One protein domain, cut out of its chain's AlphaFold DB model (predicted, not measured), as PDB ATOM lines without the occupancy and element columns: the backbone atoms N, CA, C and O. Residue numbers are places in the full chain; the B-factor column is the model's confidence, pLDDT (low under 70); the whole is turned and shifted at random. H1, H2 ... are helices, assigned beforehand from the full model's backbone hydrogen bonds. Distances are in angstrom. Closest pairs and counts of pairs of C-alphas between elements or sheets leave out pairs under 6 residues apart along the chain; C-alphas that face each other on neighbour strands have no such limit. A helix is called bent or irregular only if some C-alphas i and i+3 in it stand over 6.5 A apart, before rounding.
ATOM      1  N   LYS A   2     266.117 226.440 256.990       86.50
ATOM      2  CA  LYS A   2     265.821 227.349 258.111       86.50
ATOM      3  C   LYS A   2     265.466 228.752 257.616       86.50
ATOM      4  O   LYS A   2     264.411 229.249 257.983       86.50
ATOM      5  N   ASP A   3     266.241 229.312 256.693       88.19
ATOM      6  CA  ASP A   3     266.004 230.663 256.158       88.19
ATOM      7  C   ASP A   3     264.634 230.807 255.486       88.19
ATOM      8  O   ASP A   3     263.909 231.763 255.746       88.19
ATOM      9  N   MET A   4     264.218 229.809 254.696       89.94
ATOM     10  CA  MET A   4     262.872 229.782 254.108       89.94
ATOM     11  C   MET A   4     261.788 229.789 255.187       89.94
ATOM     12  O   MET A   4     260.796 230.495 255.050       89.94
ATOM     13  N   LEU A   5     261.979 229.037 256.276       91.50
ATOM     14  CA  LEU A   5     261.040 229.019 257.395       91.50
ATOM     15  C   LEU A   5     260.980 230.379 258.113       91.50
ATOM     16  O   LEU A   5     259.886 230.817 258.471       91.50
ATOM     17  N   PHE A   6     262.113 231.072 258.287       90.94
ATOM     18  CA  PHE A   6     262.142 232.440 258.833       90.94
ATOM     19  C   PHE A   6     261.359 233.411 257.956       90.94
ATOM     20  O   PHE A   6     260.470 234.105 258.450       90.94
ATOM     21  N   VAL A   7     261.636 233.413 256.649       90.94
ATOM     22  CA  VAL A   7     260.929 234.267 255.689       90.94
ATOM     23  C   VAL A   7     259.439 233.930 255.677       90.94
ATOM     24  O   VAL A   7     258.602 234.827 255.759       90.94
ATOM     25  N   ALA A   8     259.076 232.646 255.666       92.56
ATOM     26  CA  ALA A   8     257.680 232.239 255.666       92.56
ATOM     27  C   ALA A   8     256.930 232.708 256.927       92.56
ATOM     28  O   ALA A   8     255.844 233.281 256.830       92.56
ATOM     29  N   ARG A   9     257.524 232.549 258.116       92.50
ATOM     30  CA  ARG A   9     256.945 233.033 259.383       92.50
ATOM     31  C   ARG A   9     256.809 234.554 259.444       92.50
ATOM     32  O   ARG A   9     255.923 235.044 260.143       92.50
ATOM     33  N   ALA A  10     257.672 235.288 258.746       91.19
ATOM     34  CA  ALA A  10     257.611 236.742 258.697       91.19
ATOM     35  C   ALA A  10     256.461 237.253 257.815       91.19
ATOM     36  O   ALA A  10     255.773 238.196 258.196       91.19
ATOM     37  N   TYR A  11     256.210 236.600 256.675       90.62
ATOM     38  CA  TYR A  11     255.146 236.992 255.740       90.62
ATOM     39  C   TYR A  11     253.762 236.447 256.122       90.62
ATOM     40  O   TYR A  11     252.749 237.097 255.852       90.62
ATOM     41  N   PHE A  12     253.699 235.281 256.776       92.00
ATOM     42  CA  PHE A  12     252.443 234.602 257.110       92.00
ATOM     43  C   PHE A  12     251.403 235.488 257.829       92.00
ATOM     44  O   PHE A  12     250.256 235.486 257.387       92.00
ATOM     45  N   PRO A  13     251.740 236.289 258.866       89.12
ATOM     46  CA  PRO A  13     250.756 237.117 259.569       89.12
ATOM     47  C   PRO A  13     250.070 238.159 258.683       89.12
ATOM     48  O   PRO A  13     248.923 238.513 258.950       89.12
ATOM     49  N   THR A  14     250.752 238.660 257.650       87.12
ATOM     50  CA  THR A  14     250.160 239.624 256.715       87.12
ATOM     51  C   THR A  14     249.291 238.915 255.687       87.12
ATOM     52  O   THR A  14     248.159 239.330 255.466       87.12
ATOM     53  N   ILE A  15     249.770 237.803 255.122       88.56
ATOM     54  CA  ILE A  15     248.993 236.996 254.169       88.56
ATOM     55  C   ILE A  15     247.720 236.442 254.817       88.56
ATOM     56  O   ILE A  15     246.660 236.456 254.199       88.56
ATOM     57  N   ALA A  16     247.790 236.016 256.079       87.88
ATOM     58  CA  ALA A  16     246.649 235.485 256.818       87.88
ATOM     59  C   ALA A  16     245.550 236.521 257.106       87.88
ATOM     60  O   ALA A  16     244.430 236.131 257.419       87.88
ATOM     61  N   LYS A  17     245.850 237.823 257.007       87.12
ATOM     62  CA  LYS A  17     244.870 238.908 257.178       87.12
ATOM     63  C   LYS A  17     244.160 239.294 255.877       87.12
ATOM     64  O   LYS A  17     243.240 240.101 255.932       87.12
ATOM     65  N   LEU A  18     244.582 238.764 254.724       84.94
ATOM     66  CA  LEU A  18     243.987 239.069 253.421       84.94
ATOM     67  C   LEU A  18     242.792 238.133 253.151       84.94
ATOM     68  O   LEU A  18     243.017 236.955 252.871       84.94
ATOM     69  N   PRO A  19     241.535 238.630 253.152       76.12
ATOM     70  CA  PRO A  19     240.341 237.780 253.047       76.12
ATOM     71  C   PRO A  19     240.249 237.000 251.727       76.12
ATOM     72  O   PRO A  19     239.632 235.947 251.651       76.12
ATOM     73  N   THR A  20     240.869 237.508 250.659       81.06
ATOM     74  CA  THR A  20     240.835 236.887 249.326       81.06
ATOM     75  C   THR A  20     241.900 235.803 249.128       81.06
ATOM     76  O   THR A  20     241.923 235.161 248.079       81.06
ATOM     77  N   GLN A  21     242.794 235.585 250.102       84.62
ATOM     78  CA  GLN A  21     243.957 234.695 249.973       84.62
ATOM     79  C   GLN A  21     243.945 233.514 250.957       84.62
ATOM     80  O   GLN A  21     244.999 232.984 251.318       84.62
ATOM     81  N   ASP A  22     242.761 233.017 251.321       85.38
ATOM     82  CA  ASP A  22     242.594 231.869 252.228       85.38
ATOM     83  C   ASP A  22     243.324 230.602 251.769       85.38
ATOM     84  O   ASP A  22     243.810 229.817 252.587       85.38
ATOM     85  N   LYS A  23     243.419 230.375 250.452       89.25
ATOM     86  CA  LYS A  23     244.175 229.241 249.903       89.25
ATOM     87  C   LYS A  23     245.675 229.395 250.174       89.25
ATOM     88  O   LYS A  23     246.287 228.479 250.706       89.25
ATOM     89  N   LEU A  24     246.242 230.568 249.883       90.06
ATOM     90  CA  LEU A  24     247.667 230.842 250.088       90.06
ATOM     91  C   LEU A  24     248.037 230.841 251.577       90.06
ATOM     92  O   LEU A  24     249.064 230.281 251.949       90.06
ATOM     93  N   SER A  25     247.188 231.417 252.430       91.62
ATOM     94  CA  SER A  25     247.360 231.392 253.887       91.62
ATOM     95  C   SER A  25     247.405 229.956 254.424       91.62
ATOM     96  O   SER A  25     248.324 229.596 255.167       91.62
ATOM     97  N   ARG A  26     246.471 229.093 253.993       92.50
ATOM     98  CA  ARG A  26     246.465 227.669 254.367       92.50
ATOM     99  C   ARG A  26     247.697 226.928 253.858       92.50
ATOM    100  O   ARG A  26     248.334 226.236 254.651       92.50
ATOM    101  N   ASP A  27     248.062 227.113 252.591       93.31
ATOM    102  CA  ASP A  27     249.243 226.482 251.995       93.31
ATOM    103  C   ASP A  27     250.520 226.894 252.746       93.31
ATOM    104  O   ASP A  27     251.369 226.062 253.067       93.31
ATOM    105  N   MET A  28     250.649 228.176 253.093       93.75
ATOM    106  CA  MET A  28     251.799 228.696 253.829       93.75
ATOM    107  C   MET A  28     251.858 228.166 255.261       93.75
ATOM    108  O   MET A  28     252.921 227.731 255.699       93.75
ATOM    109  N   LYS A  29     250.722 228.113 255.968       94.75
ATOM    110  CA  LYS A  29     250.634 227.509 257.305       94.75
ATOM    111  C   LYS A  29     251.046 226.037 257.290       94.75
ATOM    112  O   LYS A  29     251.831 225.626 258.139       94.75
ATOM    113  N   GLN A  30     250.552 225.263 256.323       95.19
ATOM    114  CA  GLN A  30     250.894 223.846 256.188       95.19
ATOM    115  C   GLN A  30     252.388 223.645 255.928       95.19
ATOM    116  O   GLN A  30     253.014 222.836 256.605       95.19
ATOM    117  N   ASN A  31     252.980 224.414 255.007       93.38
ATOM    118  CA  ASN A  31     254.416 224.316 254.738       93.38
ATOM    119  C   ASN A  31     255.260 224.734 255.956       93.38
ATOM    120  O   ASN A  31     256.270 224.093 256.236       93.38
ATOM    121  N   ILE A  32     254.849 225.765 256.707       95.12
ATOM    122  CA  ILE A  32     255.514 226.165 257.960       95.12
ATOM    123  C   ILE A  32     255.496 225.005 258.964       95.12
ATOM    124  O   ILE A  32     256.555 224.619 259.451       95.12
ATOM    125  N   GLN A  33     254.326 224.415 259.223       94.81
ATOM    126  CA  GLN A  33     254.174 223.304 260.170       94.81
ATOM    127  C   GLN A  33     254.953 222.055 259.737       94.81
ATOM    128  O   GLN A  33     255.576 221.390 260.562       94.81
ATOM    129  N   GLU A  34     254.958 221.744 258.440       91.44
ATOM    130  CA  GLU A  34     255.704 220.611 257.891       91.44
ATOM    131  C   GLU A  34     257.218 220.802 258.073       91.44
ATOM    132  O   GLU A  34     257.902 219.890 258.539       91.44
ATOM    133  N   PHE A  35     257.744 221.997 257.785       92.00
ATOM    134  CA  PHE A  35     259.162 222.310 257.980       92.00
ATOM    135  C   PHE A  35     259.554 222.364 259.461       92.00
ATOM    136  O   PHE A  35     260.653 221.936 259.806       92.00
ATOM    137  N   GLU A  36     258.677 222.859 260.337       90.56
ATOM    138  CA  GLU A  36     258.881 222.829 261.791       90.56
ATOM    139  C   GLU A  36     258.989 221.399 262.311       90.56
ATOM    140  O   GLU A  36     259.921 221.097 263.055       90.56
ATOM    141  N   ARG A  37     258.088 220.514 261.870       89.81
ATOM    142  CA  ARG A  37     258.113 219.099 262.241       89.81
ATOM    143  C   ARG A  37     259.413 218.436 261.791       89.81
ATOM    144  O   ARG A  37     260.100 217.837 262.612       89.81
ATOM    145  N   ILE A  38     259.805 218.627 260.531       88.50
ATOM    146  CA  ILE A  38     261.059 218.071 259.995       88.50
ATOM    147  C   ILE A  38     262.266 218.590 260.787       88.50
ATOM    148  O   ILE A  38     263.109 217.807 261.200       88.50
ATOM    149  N   LEU A  39     262.341 219.893 261.068       86.19
ATOM    150  CA  LEU A  39     263.451 220.470 261.838       86.19
ATOM    151  C   LEU A  39     263.438 220.091 263.328       86.19
ATOM    152  O   LEU A  39     264.446 220.296 264.001       86.19
ATOM    153  N   SER A  40     262.316 219.591 263.851       85.06
ATOM    154  CA  SER A  40     262.231 219.049 265.211       85.06
ATOM    155  C   SER A  40     262.665 217.585 265.298       85.06
ATOM    156  O   SER A  40     263.198 217.176 266.324       85.06
ATOM    157  N   GLU A  41     262.467 216.820 264.221       84.75
ATOM    158  CA  GLU A  41     262.799 215.391 264.135       84.75
ATOM    159  C   GLU A  41     264.224 215.156 263.603       84.75
ATOM    160  O   GLU A  41     264.861 214.174 263.973       84.75
ATOM    161  N   SER A  42     264.745 216.058 262.765       81.94
ATOM    162  CA  SER A  42     266.063 215.929 262.136       81.94
ATOM    163  C   SER A  42     267.130 216.748 262.869       81.94
ATOM    164  O   SER A  42     267.063 217.978 262.937       81.94
ATOM    165  N   THR A  43     268.169 216.072 263.361       73.19
ATOM    166  CA  THR A  43     269.330 216.705 264.014       73.19
ATOM    167  C   THR A  43     270.495 216.963 263.063       73.19
ATOM    168  O   THR A  43     271.222 217.945 263.224       73.19
ATOM    169  N   THR A  44     270.663 216.113 262.052       78.00
ATOM    170  CA  THR A  44     271.712 216.195 261.035       78.00
ATOM    171  C   THR A  44     271.117 216.111 259.629       78.00
ATOM    172  O   THR A  44     269.963 215.729 259.445       78.00
ATOM    173  N   ASN A  45     271.910 216.448 258.607       71.75
ATOM    174  CA  ASN A  45     271.462 216.363 257.211       71.75
ATOM    175  C   ASN A  45     271.144 214.922 256.765       71.75
ATOM    176  O   ASN A  45     270.393 214.749 255.810       71.75
ATOM    177  N   ALA A  46     271.700 213.907 257.437       76.94
ATOM    178  CA  ALA A  46     271.424 212.499 257.154       76.94
ATOM    179  C   ALA A  46     270.040 212.050 257.662       76.94
ATOM    180  O   ALA A  46     269.480 211.098 257.132       76.94
ATOM    181  N   ASP A  47     269.471 212.771 258.633       79.81
ATOM    182  CA  ASP A  47     268.167 212.471 259.245       79.81
ATOM    183  C   ASP A  47     266.994 213.073 258.447       79.81
ATOM    184  O   ASP A  47     265.851 213.093 258.914       79.81
ATOM    185  N   LEU A  48     267.269 213.654 257.275       82.25
ATOM    186  CA  LEU A  48     266.257 214.307 256.458       82.25
ATOM    187  C   LEU A  48     265.416 213.271 255.691       82.25
ATOM    188  O   LEU A  48     265.966 212.336 255.109       82.25
ATOM    189  N   PRO A  49     264.084 213.453 255.616       82.19
ATOM    190  CA  PRO A  49     263.217 212.548 254.869       82.19
ATOM    191  C   PRO A  49     263.582 212.427 253.376       82.19
ATOM    192  O   PRO A  49     264.105 213.369 252.778       82.19
ATOM    193  N   PRO A  50     263.218 211.325 252.700       76.88
ATOM    194  CA  PRO A  50     263.292 211.264 251.242       76.88
ATOM    195  C   PRO A  50     262.377 212.325 250.593       76.88
ATOM    196  O   PRO A  50     261.361 212.730 251.161       76.88
ATOM    197  N   HIS A  51     262.732 212.782 249.385       81.19
ATOM    198  CA  HIS A  51     262.018 213.817 248.606       81.19
ATOM    199  C   HIS A  51     262.013 215.245 249.189       81.19
ATOM    200  O   HIS A  51     261.140 216.050 248.851       81.19
ATOM    201  N   MET A  52     263.009 215.612 250.004       84.75
ATOM    202  CA  MET A  52     263.141 216.986 250.519       84.75
ATOM    203  C   MET A  52     263.218 218.058 249.431       84.75
ATOM    204  O   MET A  52     262.672 219.141 249.624       84.75
ATOM    205  N   GLN A  53     263.819 217.751 248.281       85.88
ATOM    206  CA  GLN A  53     263.936 218.684 247.159       85.88
ATOM    207  C   GLN A  53     262.567 219.218 246.703       85.88
ATOM    208  O   GLN A  53     262.351 220.424 246.641       85.88
ATOM    209  N   LYS A  54     261.587 218.325 246.527       89.06
ATOM    210  CA  LYS A  54     260.220 218.694 246.129       89.06
ATOM    211  C   LYS A  54     259.511 219.555 247.185       89.06
ATOM    212  O   LYS A  54     258.697 220.414 246.857       89.06
ATOM    213  N   ARG A  55     259.803 219.328 248.472       89.25
ATOM    214  CA  ARG A  55     259.257 220.130 249.583       89.25
ATOM    215  C   ARG A  55     259.883 221.524 249.648       89.25
ATOM    216  O   ARG A  55     259.175 222.484 249.943       89.25
ATOM    217  N   LEU A  56     261.181 221.634 249.361       90.56
ATOM    218  CA  LEU A  56     261.899 222.909 249.263       90.56
ATOM    219  C   LEU A  56     261.308 223.778 248.156       90.56
ATOM    220  O   LEU A  56     260.882 224.894 248.434       90.56
ATOM    221  N   GLU A  57     261.166 223.217 246.958       92.88
ATOM    222  CA  GLU A  57     260.576 223.900 245.801       92.88
ATOM    223  C   GLU A  57     259.151 224.395 246.096       92.88
ATOM    224  O   GLU A  57     258.792 225.529 245.776       92.88
ATOM    225  N   LYS A  58     258.337 223.580 246.786       92.81
ATOM    226  CA  LYS A  58     256.984 223.973 247.207       92.81
ATOM    227  C   LYS A  58     256.998 225.174 248.162       92.81
ATOM    228  O   LYS A  58     256.198 226.093 247.994       92.81
ATOM    229  N   MET A  59     257.880 225.174 249.163       93.69
ATOM    230  CA  MET A  59     258.008 226.281 250.116       93.69
ATOM    231  C   MET A  59     258.511 227.557 249.425       93.69
ATOM    232  O   MET A  59     257.963 228.635 249.657       93.69
ATOM    233  N   GLU A  60     259.502 227.444 248.540       94.75
ATOM    234  CA  GLU A  60     260.020 228.570 247.757       94.75
ATOM    235  C   GLU A  60     258.941 229.197 246.875       94.75
ATOM    236  O   GLU A  60     258.783 230.418 246.887       94.75
ATOM    237  N   ALA A  61     258.139 228.383 246.184       94.75
ATOM    238  CA  ALA A  61     257.037 228.864 245.357       94.75
ATOM    239  C   ALA A  61     255.979 229.623 246.180       94.75
ATOM    240  O   ALA A  61     255.497 230.681 245.765       94.75
ATOM    241  N   VAL A  62     255.640 229.120 247.372       94.38
ATOM    242  CA  VAL A  62     254.686 229.783 248.276       94.38
ATOM    243  C   VAL A  62     255.245 231.102 248.807       94.38
ATOM    244  O   VAL A  62     254.528 232.101 248.821       94.38
ATOM    245  N   ILE A  63     256.527 231.146 249.180       93.25
ATOM    246  CA  ILE A  63     257.199 232.380 249.607       93.25
ATOM    247  C   ILE A  63     257.265 233.392 248.461       93.25
ATOM    248  O   ILE A  63     256.959 234.565 248.670       93.25
ATOM    249  N   ALA A  64     257.644 232.963 247.256       93.88
ATOM    250  CA  ALA A  64     257.719 233.829 246.085       93.88
ATOM    251  C   ALA A  64     256.357 234.471 245.796       93.88
ATOM    252  O   ALA A  64     256.272 235.683 245.627       93.88
ATOM    253  N   ARG A  65     255.281 233.679 245.857       90.50
ATOM    254  CA  ARG A  65     253.911 234.175 245.710       90.50
ATOM    255  C   ARG A  65     253.476 235.082 246.863       90.50
ATOM    256  O   ARG A  65     252.768 236.047 246.629       90.50
ATOM    257  N   ALA A  66     253.895 234.826 248.099       89.12
ATOM    258  CA  ALA A  66     253.612 235.729 249.218       89.12
ATOM    259  C   ALA A  66     254.283 237.105 249.044       89.12
ATOM    260  O   ALA A  66     253.707 238.123 249.425       89.12
ATOM    261  N   LYS A  67     255.474 237.152 248.430       89.19
ATOM    262  CA  LYS A  67     256.220 238.396 248.176       89.19
ATOM    263  C   LYS A  67     255.588 239.300 247.114       89.19
ATOM    264  O   LYS A  67     255.903 240.482 247.098       89.19
ATOM    265  N   THR A  68     254.717 238.782 246.241       88.75
ATOM    266  CA  THR A  68     254.069 239.593 245.191       88.75
ATOM    267  C   THR A  68     252.926 240.462 245.713       88.75
ATOM    268  O   THR A  68     252.423 241.307 244.980       88.75
ATOM    269  N   PHE A  69     252.473 240.247 246.950       83.75
ATOM    270  CA  PHE A  69     251.415 241.052 247.555       83.75
ATOM    271  C   PHE A  69     251.991 242.322 248.198       83.75
ATOM    272  O   PHE A  69     253.113 242.291 248.709       83.75
ATOM    273  N   PRO A  70     251.231 243.433 248.227       76.62
ATOM    274  CA  PRO A  70     251.621 244.623 248.967       76.62
ATOM    275  C   PRO A  70     251.597 244.303 250.466       76.62
ATOM    276  O   PRO A  70     250.544 244.197 251.093       76.62
ATOM    277  N   VAL A  71     252.782 244.093 251.028       75.75
ATOM    278  CA  VAL A  71     252.991 243.795 252.445       75.75
ATOM    279  C   VAL A  71     253.687 244.996 253.075       75.75
ATOM    280  O   VAL A  71     254.697 245.462 252.554       75.75
ATOM    281  N   ASP A  72     253.175 245.486 254.207       81.81
ATOM    282  CA  ASP A  72     253.861 246.520 254.988       81.81
ATOM    283  C   ASP A  72     255.200 245.972 255.500       81.81
ATOM    284  O   ASP A  72     255.247 245.112 256.392       81.81
ATOM    285  N   CYS A  73     256.289 246.474 254.916       82.75
ATOM    286  CA  CYS A  73     257.646 246.074 255.255       82.75
ATOM    287  C   CYS A  73     257.950 246.266 256.744       82.75
ATOM    288  O   CYS A  73     258.696 245.459 257.291       82.75
ATOM    289  N   ASN A  74     257.325 247.234 257.428       86.44
ATOM    290  CA  ASN A  74     257.520 247.438 258.866       86.44
ATOM    291  C   ASN A  74     257.000 246.255 259.691       86.44
ATOM    292  O   ASN A  74     257.583 245.912 260.716       86.44
ATOM    293  N   ASN A  75     255.914 245.609 259.262       85.62
ATOM    294  CA  ASN A  75     255.364 244.451 259.969       85.62
ATOM    295  C   ASN A  75     256.229 243.202 259.772       85.62
ATOM    296  O   ASN A  75     256.433 242.439 260.718       85.62
ATOM    297  N   VAL A  76     256.765 243.013 258.563       85.62
ATOM    298  CA  VAL A  76     257.687 241.908 258.247       85.62
ATOM    299  C   VAL A  76     259.003 242.092 258.991       85.62
ATOM    300  O   VAL A  76     259.462 241.158 259.640       85.62
ATOM    301  N   ASP A  77     259.572 243.295 258.956       86.81
ATOM    302  CA  ASP A  77     260.795 243.649 259.675       86.81
ATOM    303  C   ASP A  77     260.635 243.459 261.193       86.81
ATOM    304  O   ASP A  77     261.413 242.716 261.792       86.81
ATOM    305  N   LYS A  78     259.569 243.996 261.811       89.19
ATOM    306  CA  LYS A  78     259.272 243.751 263.237       89.19
ATOM    307  C   LYS A  78     259.190 242.260 263.555       89.19
ATOM    308  O   LYS A  78     259.680 241.822 264.595       89.19
ATOM    309  N   LYS A  79     258.579 241.464 262.668       88.62
ATOM    310  CA  LYS A  79     258.470 240.017 262.868       88.62
ATOM    311  C   LYS A  79     259.817 239.311 262.723       88.62
ATOM    312  O   LYS A  79     260.083 238.400 263.502       88.62
ATOM    313  N   LEU A  80     260.656 239.723 261.773       88.56
ATOM    314  CA  LEU A  80     262.006 239.188 261.598       88.56
ATOM    315  C   LEU A  80     262.895 239.505 262.800       88.56
ATOM    316  O   LEU A  80     263.541 238.592 263.300       88.56
ATOM    317  N   ARG A  81     262.865 240.741 263.316       90.69
ATOM    318  CA  ARG A  81     263.605 241.121 264.534       90.69
ATOM    319  C   ARG A  81     263.170 240.295 265.738       90.69
ATOM    320  O   ARG A  81     264.001 239.678 266.381       90.69
ATOM    321  N   TYR A  82     261.861 240.164 265.955       92.06
ATOM    322  CA  TYR A  82     261.337 239.297 267.013       92.06
ATOM    323  C   TYR A  82     261.814 237.840 266.880       92.06
ATOM    324  O   TYR A  82     262.125 237.185 267.872       92.06
ATOM    325  N   LEU A  83     261.853 237.305 265.654       89.19
ATOM    326  CA  LEU A  83     262.350 235.951 265.411       89.19
ATOM    327  C   LEU A  83     263.862 235.838 265.648       89.19
ATOM    328  O   LEU A  83     264.291 234.796 266.137       89.19
ATOM    329  N   LEU A  84     264.637 236.875 265.320       89.25
ATOM    330  CA  LEU A  84     266.068 236.949 265.604       89.25
ATOM    331  C   LEU A  84     266.316 236.943 267.116       89.25
ATOM    332  O   LEU A  84     266.998 236.038 267.595       89.25
ATOM    333  N   ASP A  85     265.674 237.843 267.861       92.62
ATOM    334  CA  ASP A  85     265.803 237.941 269.321       92.62
ATOM    335  C   ASP A  85     265.471 236.594 269.987       92.62
ATOM    336  O   ASP A  85     266.247 236.060 270.777       92.62
ATOM    337  N   LEU A  86     264.364 235.958 269.578       90.31
ATOM    338  CA  LEU A  86     263.969 234.640 270.084       90.31
ATOM    339  C   LEU A  86     265.034 233.561 269.811       90.31
ATOM    340  O   LEU A  86     265.243 232.658 270.626       90.31
ATOM    341  N   THR A  87     265.681 233.603 268.643       87.19
ATOM    342  CA  THR A  87     266.733 232.637 268.301       87.19
ATOM    343  C   THR A  87     268.028 232.883 269.049       87.19
ATOM    344  O   THR A  87     268.660 231.908 269.458       87.19
ATOM    345  N   GLU A  88     268.399 234.144 269.260       90.19
ATOM    346  CA  GLU A  88     269.555 234.522 270.064       90.19
ATOM    347  C   GLU A  88     269.349 234.107 271.520       90.19
ATOM    348  O   GLU A  88     270.210 233.432 272.087       90.19
ATOM    349  N   ASP A  89     268.170 234.371 272.087       92.94
ATOM    350  CA  ASP A  89     267.804 233.941 273.437       92.94
ATOM    351  C   ASP A  89     267.866 232.419 273.587       92.94
ATOM    352  O   ASP A  89     268.433 231.898 274.554       92.94
ATOM    353  N   LYS A  90     267.341 231.674 272.605       87.75
ATOM    354  CA  LYS A  90     267.408 230.209 272.600       87.75
ATOM    355  C   LYS A  90     268.850 229.704 272.483       87.75
ATOM    356  O   LYS A  90     269.224 228.763 273.187       87.75
ATOM    357  N   ALA A  91     269.665 230.310 271.620       89.31
ATOM    358  CA  ALA A  91     271.074 229.958 271.467       89.31
ATOM    359  C   ALA A  91     271.851 230.225 272.762       89.31
ATOM    360  O   ALA A  91     272.580 229.358 273.244       89.31
ATOM    361  N   HIS A  92     271.632 231.383 273.375       91.00
ATOM    362  CA  HIS A  92     272.235 231.766 274.641       91.00
ATOM    363  C   HIS A  92     271.804 230.844 275.793       91.00
ATOM    364  O   HIS A  92     272.643 230.413 276.590       91.00
ATOM    365  N   PHE A  93     270.523 230.466 275.859       92.44
ATOM    366  CA  PHE A  93     270.023 229.481 276.819       92.44
ATOM    367  C   PHE A  93     270.732 228.129 276.667       92.44
ATOM    368  O   PHE A  93     271.262 227.594 277.645       92.44
ATOM    369  N   HIS A  94     270.818 227.597 275.443       87.44
ATOM    370  CA  HIS A  94     271.524 226.340 275.188       87.44
ATOM    371  C   HIS A  94     273.035 226.450 275.438       87.44
ATOM    372  O   HIS A  94     273.632 225.502 275.946       87.44
ATOM    373  N   MET A  95     273.658 227.603 275.178       90.00
ATOM    374  CA  MET A  95     275.065 227.849 275.509       90.00
ATOM    375  C   MET A  95     275.306 227.793 277.023       90.00
ATOM    376  O   MET A  95     276.264 227.161 277.480       90.00
ATOM    377  N   LYS A  96     274.412 228.391 277.823       90.31
ATOM    378  CA  LYS A  96     274.456 228.305 279.290       90.31
ATOM    379  C   LYS A  96     274.267 226.872 279.783       90.31
ATOM    380  O   LYS A  96     275.044 226.422 280.623       90.31
ATOM    381  N   GLN A  97     273.291 226.141 279.240       90.25
ATOM    382  CA  GLN A  97     273.079 224.727 279.570       90.25
ATOM    383  C   GLN A  97     274.298 223.866 279.221       90.25
ATOM    384  O   GLN A  97     274.758 223.089 280.054       90.25
ATOM    385  N   SER A  98     274.855 224.034 278.020       85.19
ATOM    386  CA  SER A  98     276.061 223.330 277.578       85.19
ATOM    387  C   SER A  98     277.239 223.614 278.510       85.19
ATOM    388  O   SER A  98     277.889 222.687 278.989       85.19
ATOM    389  N   THR A  99     277.450 224.884 278.871       82.50
ATOM    390  CA  THR A  99     278.498 225.292 279.818       82.50
ATOM    391  C   THR A  99     278.302 224.652 281.194       82.50
ATOM    392  O   THR A  99     279.270 224.181 281.791       82.50
ATOM    393  N   PHE A 100     277.067 224.601 281.700       86.75
ATOM    394  CA  PHE A 100     276.743 223.956 282.973       86.75
ATOM    395  C   PHE A 100     277.036 222.449 282.948       86.75
ATOM    396  O   PHE A 100     277.765 221.950 283.807       86.75
ATOM    397  N   LEU A 101     276.530 221.731 281.940       84.88
ATOM    398  CA  LEU A 101     276.753 220.289 281.786       84.88
ATOM    399  C   LEU A 101     278.239 219.964 281.639       84.88
ATOM    400  O   LEU A 101     278.744 219.022 282.247       84.88
ATOM    401  N   TYR A 102     278.960 220.790 280.888       78.38
ATOM    402  CA  TYR A 102     280.401 220.688 280.744       78.38
ATOM    403  C   TYR A 102     281.128 220.865 282.088       78.38
ATOM    404  O   TYR A 102     281.993 220.061 282.443       78.38
ATOM    405  N   GLN A 103     280.759 221.878 282.880       78.75
ATOM    406  CA  GLN A 103     281.336 222.082 284.211       78.75
ATOM    407  C   GLN A 103     281.064 220.903 285.149       78.75
ATOM    408  O   GLN A 103     281.982 220.493 285.864       78.75
ATOM    409  N   LEU A 104     279.850 220.352 285.113       81.06
ATOM    410  CA  LEU A 104     279.476 219.175 285.886       81.06
ATOM    411  C   LEU A 104     280.324 217.960 285.484       81.06
ATOM    412  O   LEU A 104     280.942 217.339 286.345       81.06
ATOM    413  N   ALA A 105     280.441 217.679 284.183       76.88
ATOM    414  CA  ALA A 105     281.211 216.548 283.661       76.88
ATOM    415  C   ALA A 105     282.689 216.582 284.088       76.88
ATOM    416  O   ALA A 105     283.281 215.548 284.391       76.88
ATOM    417  N   ILE A 106     283.286 217.774 284.168       71.44
ATOM    418  CA  ILE A 106     284.666 217.947 284.644       71.44
ATOM    419  C   ILE A 106     284.801 217.702 286.151       71.44
ATOM    420  O   ILE A 106     285.851 217.244 286.603       71.44
TER     421      ILE A 106
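What this domain is: This is residues 2 to 106 of the 360 residues of a protein of Kingdonia uniflora (UniProt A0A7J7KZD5). The long helix H4 packs by one end, residues 75 to 83, on a bundle of three helices, H1, H2 and H3, whose centres make a triangle; residues 85 to 106 of H4 stick out as an arm. The bundle is up and down, each helix running against the one before it. The printed part has 105 residues, with four named helices in the order H1, H2, H3, H4 and no named strand: all helix. It is loose, with a radius of gyration of the C-alphas of 16.9 A, and flat, spanning 59 by 36 by 16 A.

How they stand to each other: Start at H4, residues 73 to 106; with residues 75 to 83 alone it touches H1, residues 2 to 15, opposite ways at a steep tilt of 39 degrees, the closest C-alphas being Val 76 and Ala 10, 5.2 A apart. H1, the hub, forms a helical hairpin with H2, residues 19 to 41, at a shallow tilt of 27 degrees; their closest C-alphas, Ile 15 and Ser 25, are 5.8 A apart. H1 touches H3, residues 52 to 67, the same way at an only just steep 38 degrees, closest at C-alphas 8 and 63, 6.1 A. H2 and H3 form a hairpin at an only just steep 36 degrees; H2 touches with residues 24 to 31 alone, closest at C-alphas 31 and 59, 6.2 A. H4 is apart from H2 and H3. In H3 and H4 every O i to N i+4 pair is within hydrogen-bond range; in H1 8 of 10 are, in H2 17 of 19.

Where its parts are: Find C-alpha 73 at (257.646, 246.074, 255.255); H4 runs 48.8 A to C-alpha 106 at (284.666, 217.947, 284.644). H2 spans 33.6 A, with a kink of 30 degrees near residue 26, and is irregular, C-alphas 20 and 23 being 8.4 A apart. H3 spans 22.6 A. H1 spans 19.8 A and is only just irregular, C-alphas 10 and 13 being 6.9 A apart.

The domain as a whole: The C-alphas farthest apart, Thr 20 and Ile 106, are 59.4 A apart. The printed part has no cut and no long link, and no printed residue is under 70 in pLDDT.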